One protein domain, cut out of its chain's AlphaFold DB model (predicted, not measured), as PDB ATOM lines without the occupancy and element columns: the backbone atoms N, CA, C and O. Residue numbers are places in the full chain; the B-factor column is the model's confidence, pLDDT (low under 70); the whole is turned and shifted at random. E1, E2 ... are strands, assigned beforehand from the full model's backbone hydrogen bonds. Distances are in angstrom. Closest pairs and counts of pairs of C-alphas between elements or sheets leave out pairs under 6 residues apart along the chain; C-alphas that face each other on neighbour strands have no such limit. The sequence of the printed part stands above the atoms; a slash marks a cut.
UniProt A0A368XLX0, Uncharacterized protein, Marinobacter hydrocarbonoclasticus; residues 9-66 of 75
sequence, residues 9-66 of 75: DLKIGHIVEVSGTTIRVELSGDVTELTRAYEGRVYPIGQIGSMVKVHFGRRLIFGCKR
ATOM      1  N   ASP A   9     216.222 222.931 274.717       78.56
ATOM      2  CA  ASP A   9     217.601 223.319 274.390       78.56
ATOM      3  C   ASP A   9     217.758 223.880 272.967       78.56
ATOM      4  O   ASP A   9     218.653 224.680 272.694       78.56
ATOM      5  N   LEU A  10     216.864 223.491 272.051       82.00
ATOM      6  CA  LEU A  10     216.811 224.000 270.677       82.00
ATOM      7  C   LEU A  10     215.833 225.171 270.520       82.00
ATOM      8  O   LEU A  10     215.681 225.710 269.421       82.00
ATOM      9  N   LYS A  11     215.141 225.574 271.591       84.50
ATOM     10  CA  LYS A  11     214.206 226.694 271.546       84.50
ATOM     11  C   LYS A  11     214.990 228.004 271.454       84.50
ATOM     12  O   LYS A  11     215.726 228.381 272.357       84.50
ATOM     13  N   ILE A  12     214.787 228.716 270.351       83.62
ATOM     14  CA  ILE A  12     215.474 229.986 270.070       83.62
ATOM     15  C   ILE A  12     214.643 231.220 270.434       83.62
ATOM     16  O   ILE A  12     215.180 232.316 270.538       83.62
ATOM     17  N   GLY A  13     213.331 231.067 270.594       87.31
ATOM     18  CA  GLY A  13     212.443 232.209 270.755       87.31
ATOM     19  C   GLY A  13     210.971 231.856 270.629       87.31
ATOM     20  O   GLY A  13     210.576 230.690 270.752       87.31
ATOM     21  N   HIS A  14     210.167 232.882 270.374       87.56
ATOM     22  CA  HIS A  14     208.727 232.767 270.181       87.56
ATOM     23  C   HIS A  14     208.243 233.687 269.054       87.56
ATOM     24  O   HIS A  14     208.903 234.655 268.678       87.56
ATOM     25  N   ILE A  15     207.105 233.340 268.457       87.69
ATOM     26  CA  ILE A  15     206.527 234.098 267.343       87.69
ATOM     27  C   ILE A  15     205.772 235.292 267.917       87.69
ATOM     28  O   ILE A  15     204.908 235.105 268.770       87.69
ATOM     29  N   VAL A  16     206.075 236.488 267.413       89.06
ATOM     30  CA  VAL A  16     205.421 237.739 267.826       89.06
ATOM     31  C   VAL A  16     204.388 238.219 266.812       89.06
ATOM     32  O   VAL A  16     203.386 238.818 267.183       89.06
ATOM     33  N   GLU A  17     204.597 237.934 265.526       88.69
ATOM     34  CA  GLU A  17     203.707 238.385 264.456       88.69
ATOM     35  C   GLU A  17     203.674 237.355 263.322       88.69
ATOM     36  O   GLU A  17     204.702 236.769 262.963       88.69
ATOM     37  N   VAL A  18     202.497 237.157 262.729       89.50
ATOM     38  CA  VAL A  18     202.298 236.318 261.544       89.50
ATOM     39  C   VAL A  18     201.588 237.144 260.480       89.50
ATOM     40  O   VAL A  18     200.440 237.539 260.657       89.50
ATOM     41  N   SER A  19     202.273 237.360 259.360       87.25
ATOM     42  CA  SER A  19     201.799 238.137 258.217       87.25
ATOM     43  C   SER A  19     201.855 237.267 256.956       87.25
ATOM     44  O   SER A  19     202.855 237.224 256.233       87.25
ATOM     45  N   GLY A  20     200.774 236.517 256.715       86.56
ATOM     46  CA  GLY A  20     200.639 235.601 255.578       86.56
ATOM     47  C   GLY A  20     201.677 234.476 255.606       86.56
ATOM     48  O   GLY A  20     201.570 233.542 256.396       86.56
ATOM     49  N   THR A  21     202.685 234.564 254.733       84.06
ATOM     50  CA  THR A  21     203.811 233.613 254.647       84.06
ATOM     51  C   THR A  21     205.059 234.073 255.404       84.06
ATOM     52  O   THR A  21     206.053 233.349 255.447       84.06
ATOM     53  N   THR A  22     205.030 235.269 255.997       83.12
ATOM     54  CA  THR A  22     206.141 235.826 256.774       83.12
ATOM     55  C   THR A  22     205.816 235.753 258.260       83.12
ATOM     56  O   THR A  22     204.761 236.209 258.692       83.12
ATOM     57  N   ILE A  23     206.738 235.207 259.050       87.00
ATOM     58  CA  ILE A  23     206.651 235.196 260.512       87.00
ATOM     59  C   ILE A  23     207.751 236.082 261.091       87.00
ATOM     60  O   ILE A  23     208.886 236.067 260.609       87.00
ATOM     61  N   ARG A  24     207.420 236.845 262.131       87.12
ATOM     62  CA  ARG A  24     208.401 237.558 262.950       87.12
ATOM     63  C   ARG A  24     208.570 236.797 264.248       87.12
ATOM     64  O   ARG A  24     207.594 236.453 264.914       87.12
ATOM     65  N   VAL A  25     209.822 236.520 264.575       86.12
ATOM     66  CA  VAL A  25     210.213 235.760 265.756       86.12
ATOM     67  C   VAL A  25     211.090 236.662 266.596       86.12
ATOM     68  O   VAL A  25     212.038 237.252 266.075       86.12
ATOM     69  N   GLU A  26     210.762 236.767 267.873       86.12
ATOM     70  CA  GLU A  26     211.626 237.392 268.860       86.12
ATOM     71  C   GLU A  26     212.504 236.307 269.477       86.12
ATOM     72  O   GLU A  26     212.015 235.262 269.928       86.12
ATOM     73  N   LEU A  27     213.817 236.535 269.431       82.56
ATOM     74  CA  LEU A  27     214.772 235.663 270.094       82.56
ATOM     75  C   LEU A  27     214.631 235.842 271.604       82.56
ATOM     76  O   LEU A  27     214.492 236.959 272.095       82.56
ATOM     77  N   SER A  28     214.651 234.736 272.342       79.88
ATOM     78  CA  SER A  28     214.666 234.807 273.802       79.88
ATOM     79  C   SER A  28     215.949 235.496 274.271       79.88
ATOM     80  O   SER A  28     217.012 235.227 273.717       79.88
ATOM     81  N   GLY A  29     215.867 236.338 275.306       67.50
ATOM     82  CA  GLY A  29     217.029 237.046 275.867       67.50
ATOM     83  C   GLY A  29     218.152 236.123 276.363       67.50
ATOM     84  O   GLY A  29     219.301 236.540 276.442       67.50
ATOM     85  N   ASP A  30     217.838 234.850 276.608       65.69
ATOM     86  CA  ASP A  30     218.808 233.797 276.939       65.69
ATOM     87  C   ASP A  30     219.657 233.346 275.732       65.69
ATOM     88  O   ASP A  30     220.560 232.521 275.871       65.69
ATOM     89  N   VAL A  31     219.340 233.814 274.522       67.75
ATOM     90  CA  VAL A  31     220.127 233.613 273.298       67.75
ATOM     91  C   VAL A  31     221.078 234.803 273.160       67.75
ATOM     92  O   VAL A  31     220.907 235.667 272.307       67.75
ATOM     93  N   THR A  32     222.072 234.868 274.046       63.84
ATOM     94  CA  THR A  32     223.144 235.878 273.985       63.84
ATOM     95  C   THR A  32     224.092 235.625 272.819       63.84
ATOM     96  O   THR A  32     224.664 236.551 272.254       63.84
ATOM     97  N   GLU A  33     224.241 234.358 272.441       69.56
ATOM     98  CA  GLU A  33     225.012 233.932 271.286       69.56
ATOM     99  C   GLU A  33     224.067 233.505 270.168       69.56
ATOM    100  O   GLU A  33     223.125 232.737 270.375       69.56
ATOM    101  N   LEU A  34     224.350 233.951 268.944       77.38
ATOM    102  CA  LEU A  34     223.657 233.538 267.719       77.38
ATOM    103  C   LEU A  34     223.996 232.090 267.317       77.38
ATOM    104  O   LEU A  34     224.083 231.756 266.138       77.38
ATOM    105  N   THR A  35     224.199 231.214 268.292       80.12
ATOM    106  CA  THR A  35     224.561 229.810 268.136       80.12
ATOM    107  C   THR A  35     223.927 228.994 269.254       80.12
ATOM    108  O   THR A  35     223.938 229.400 270.412       80.12
ATOM    109  N   ARG A  36     223.399 227.811 268.932       80.56
ATOM    110  CA  ARG A  36     222.968 226.813 269.925       80.56
ATOM    111  C   ARG A  36     223.727 225.515 269.722       80.56
ATOM    112  O   ARG A  36     223.798 225.019 268.603       80.56
ATOM    113  N   ALA A  37     224.276 224.965 270.798       81.50
ATOM    114  CA  ALA A  37     224.885 223.644 270.790       81.50
ATOM    115  C   ALA A  37     223.853 222.597 271.224       81.50
ATOM    116  O   ALA A  37     223.243 222.729 272.281       81.50
ATOM    117  N   TYR A  38     223.660 221.560 270.414       83.44
ATOM    118  CA  TYR A  38     222.799 220.425 270.736       83.44
ATOM    119  C   TYR A  38     223.430 219.144 270.192       83.44
ATOM    120  O   TYR A  38     223.878 219.118 269.046       83.44
ATOM    121  N   GLU A  39     223.516 218.103 271.026       84.31
ATOM    122  CA  GLU A  39     224.151 216.811 270.690       84.31
ATOM    123  C   GLU A  39     225.555 216.951 270.060       84.31
ATOM    124  O   GLU A  39     225.911 216.269 269.099       84.31
ATOM    125  N   GLY A  40     226.362 217.884 270.577       85.31
ATOM    126  CA  GLY A  40     227.722 218.135 270.082       85.31
ATOM    127  C   GLY A  40     227.792 218.856 268.729       85.31
ATOM    128  O   GLY A  40     228.882 219.016 268.182       85.31
ATOM    129  N   ARG A  41     226.659 219.316 268.182       84.62
ATOM    130  CA  ARG A  41     226.593 220.129 266.960       84.62
ATOM    131  C   ARG A  41     226.222 221.564 267.291       84.62
ATOM    132  O   ARG A  41     225.321 221.807 268.088       84.62
ATOM    133  N   VAL A  42     226.895 222.508 266.643       83.75
ATOM    134  CA  VAL A  42     226.608 223.939 266.776       83.75
ATOM    135  C   VAL A  42     225.734 224.387 265.611       83.75
ATOM    136  O   VAL A  42     226.100 224.242 264.447       83.75
ATOM    137  N   TYR A  43     224.574 224.941 265.938       83.19
ATOM    138  CA  TYR A  43     223.594 225.460 265.000       83.19
ATOM    139  C   TYR A  43     223.618 226.992 265.029       83.19
ATOM    140  O   TYR A  43     223.245 227.573 266.052       83.19
ATOM    141  N   PRO A  44     224.034 227.668 263.943       79.38
ATOM    142  CA  PRO A  44     223.992 229.121 263.875       79.38
ATOM    143  C   PRO A  44     222.552 229.625 263.710       79.38
ATOM    144  O   PRO A  44     221.796 229.198 262.831       79.38
ATOM    145  N   ILE A  45     222.185 230.578 264.556       81.00
ATOM    146  CA  ILE A  45     220.905 231.279 264.587       81.00
ATOM    147  C   ILE A  45     221.096 232.627 263.893       81.00
ATOM    148  O   ILE A  45     222.095 233.307 264.079       81.00
ATOM    149  N   GLY A  46     220.144 233.041 263.061       73.94
ATOM    150  CA  GLY A  46     220.201 234.377 262.464       73.94
ATOM    151  C   GLY A  46     221.135 234.520 261.254       73.94
ATOM    152  O   GLY A  46     221.296 235.640 260.776       73.94
ATOM    153  N   GLN A  47     221.647 233.440 260.654       78.12
ATOM    154  CA  GLN A  47     222.294 233.486 259.329       78.12
ATOM    155  C   GLN A  47     221.265 233.376 258.193       78.12
ATOM    156  O   GLN A  47     220.211 232.766 258.350       78.12
ATOM    157  N   ILE A  48     221.502 234.039 257.055       78.69
ATOM    158  CA  ILE A  48     220.620 233.894 255.879       78.69
ATOM    159  C   ILE A  48     220.648 232.429 255.434       78.69
ATOM    160  O   ILE A  48     221.721 231.851 255.308       78.69
ATOM    161  N   GLY A  49     219.474 231.832 255.220       76.38
ATOM    162  CA  GLY A  49     219.370 230.413 254.873       76.38
ATOM    163  C   GLY A  49     219.247 229.463 256.069       76.38
ATOM    164  O   GLY A  49     219.035 228.272 255.858       76.38
ATOM    165  N   SER A  50     219.308 229.950 257.316       82.00
ATOM    166  CA  SER A  50     218.987 229.124 258.486       82.00
ATOM    167  C   SER A  50     217.540 228.613 258.400       82.00
ATOM    168  O   SER A  50     216.604 229.401 258.220       82.00
ATOM    169  N   MET A  51     217.348 227.300 258.553       84.75
ATOM    170  CA  MET A  51     216.024 226.684 258.676       84.75
ATOM    171  C   MET A  51     215.557 226.693 260.129       84.75
ATOM    172  O   MET A  51     216.300 226.314 261.031       84.75
ATOM    173  N   VAL A  52     214.300 227.073 260.344       86.38
ATOM    174  CA  VAL A  52     213.649 227.040 261.656       86.38
ATOM    175  C   VAL A  52     212.458 226.091 261.634       86.38
ATOM    176  O   VAL A  52     211.642 226.112 260.710       86.38
ATOM    177  N   LYS A  53     212.364 225.252 262.668       88.50
ATOM    178  CA  LYS A  53     211.226 224.362 262.905       88.50
ATOM    179  C   LYS A  53     210.264 225.051 263.867       88.50
ATOM    180  O   LYS A  53     210.623 225.365 264.997       88.50
ATOM    181  N   VAL A  54     209.038 225.261 263.413       87.00
ATOM    182  CA  VAL A  54     207.974 225.910 264.174       87.00
ATOM    183  C   VAL A  54     206.891 224.888 264.485       87.00
ATOM    184  O   VAL A  54     206.325 224.268 263.583       87.00
ATOM    185  N   HIS A  55     206.584 224.732 265.770       85.69
ATOM    186  CA  HIS A  55     205.441 223.944 266.218       85.69
ATOM    187  C   HIS A  55     204.202 224.839 266.256       85.69
ATOM    188  O   HIS A  55     204.144 225.790 267.033       85.69
ATOM    189  N   PHE A  56     203.204 224.522 265.432       81.94
ATOM    190  CA  PHE A  56     201.896 225.173 265.436       81.94
ATOM    191  C   PHE A  56     200.811 224.130 265.726       81.94
ATOM    192  O   PHE A  56     200.220 223.529 264.823       81.94
ATOM    193  N   GLY A  57     200.601 223.843 267.014       81.31
ATOM    194  CA  GLY A  57     199.741 222.746 267.463       81.31
ATOM    195  C   GLY A  57     200.240 221.395 266.937       81.31
ATOM    196  O   GLY A  57     201.339 220.961 267.264       81.31
ATOM    197  N   ARG A  58     199.439 220.741 266.086       84.56
ATOM    198  CA  ARG A  58     199.788 219.473 265.409       84.56
ATOM    199  C   ARG A  58     200.409 219.662 264.021       84.56
ATOM    200  O   ARG A  58     200.577 218.696 263.285       84.56
ATOM    201  N   ARG A  59     200.716 220.900 263.627       82.81
ATOM    202  CA  ARG A  59     201.367 221.213 262.351       82.81
ATOM    203  C   ARG A  59     202.812 221.607 262.614       82.81
ATOM    204  O   ARG A  59     203.097 222.396 263.512       82.81
ATOM    205  N   LEU A  60     203.708 221.060 261.807       85.38
ATOM    206  CA  LEU A  60     205.101 221.475 261.759       85.38
ATOM    207  C   LEU A  60     205.270 222.385 260.552       85.38
ATOM    208  O   LEU A  60     204.960 221.992 259.427       85.38
ATOM    209  N   ILE A  61     205.722 223.607 260.800       87.56
ATOM    210  CA  ILE A  61     206.019 224.583 259.758       87.56
ATOM    211  C   ILE A  61     207.532 224.743 259.712       87.56
ATOM    212  O   ILE A  61     208.182 224.908 260.745       87.56
ATOM    213  N   PHE A  62     208.085 224.695 258.508       87.56
ATOM    214  CA  PHE A  62     209.495 224.960 258.275       87.56
ATOM    215  C   PHE A  62     209.626 226.314 257.599       87.56
ATOM    216  O   PHE A  62     209.063 226.546 256.531       87.56
ATOM    217  N   GLY A  63     210.342 227.216 258.257       85.88
ATOM    218  CA  GLY A  63     210.663 228.530 257.724       85.88
ATOM    219  C   GLY A  63     212.120 228.577 257.299       85.88
ATOM    220  O   GLY A  63     212.987 228.057 257.997       85.88
ATOM    221  N   CYS A  64     212.397 229.233 256.178       84.12
ATOM    222  CA  CYS A  64     213.745 229.677 255.860       84.12
ATOM    223  C   CYS A  64     213.880 231.140 256.267       84.12
ATOM    224  O   CYS A  64     213.036 231.981 255.937       84.12
ATOM    225  N   LYS A  65     214.938 231.451 257.005       84.00
ATOM    226  CA  LYS A  65     215.168 232.797 257.496       84.00
ATOM    227  C   LYS A  65     215.664 233.702 256.362       84.00
ATOM    228  O   LYS A  65     216.744 233.507 255.806       84.00
ATOM    229  N   ARG A  66     214.866 234.731 256.059       83.81
ATOM    230  CA  ARG A  66     215.129 235.711 254.990       83.81
ATOM    231  C   ARG A  66     215.973 236.896 255.460       83.81
ATOM    232  O   ARG A  66     216.919 237.281 254.786       83.81
TER     233      ARG A  66
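This is residues 9 to 66 of the 75 residues of an uncharacterized protein of Marinobacter hydrocarbonoclasticus (UniProt A0A368XLX0). Three separate two-stranded hairpins follow one another along the chain, joined by loops and loosely set, with no strand of one hairpin near enough to pair with a strand of another. The first hairpin, E1 and E2, and the third, E5 and E6, share one end of the long axis, while the second, E3 and E4, makes the other end; the turn of the third, residues 55 to 60, sticks out. The printed part has 58 residues, no named helix and six named strands in the order E1 to E6, forming three antiparallel sheets ordered E1 - E2, E3 - E4 and E5 - E6, and the class is all strand. The whole is compact, with a radius of gyration of the C-alphas of 11.7 A, yet elongated, spanning 34 by 21 by 21 A.

E1, residues 13 to 19, and E2, residues 22 to 27, are antiparallel neighbours at 156 degrees and form a hairpin; N 19 and O 22 are 2.8 A apart and N 14 and O 26 3.0 A, both within hydrogen-bond range. E3, residues 35 to 38, and E4, residues 41 to 44, form the next hairpin, antiparallel at 154 degrees, with N 36 and O 43 within hydrogen-bond range at 2.9 A. E5, residues 51 to 56, and E6, residues 59 to 64, form the third hairpin, antiparallel at 154 degrees; N 54 and O 61 are within hydrogen-bond range at 2.8 A. Each strand is apart from the strands of the other two hairpins. E2 and E6 are only just apart, their closest C-alphas 8.3 A from each other.

E1 is the longest strand by residues, 17.5 A from C-alpha 13 at (212.443, 232.209, 270.755) to C-alpha 19. E2 covers 15.9 A. E3 and E4 are 9.9 A each, and C-alpha 41, where E4 begins, is at (226.593, 220.129, 266.960). E5 covers 15.7 A and E6 16.3 A, ending at C-alpha 64 at (213.745, 229.677, 255.860).

The C-alphas of Gly 20 and Gly 40, the two farthest apart, are 35.3 A from each other. The printed part runs from residue 9 to residue 66 without a cut. The links within the hairpins are tight, those from E2 to E3 and from E4 to E5 are short, and no link is long. Residues 55 to 60 stand free. The mean pLDDT of the printed part is 82.4; residues 29 to 33, between E2 and E3, are under 70.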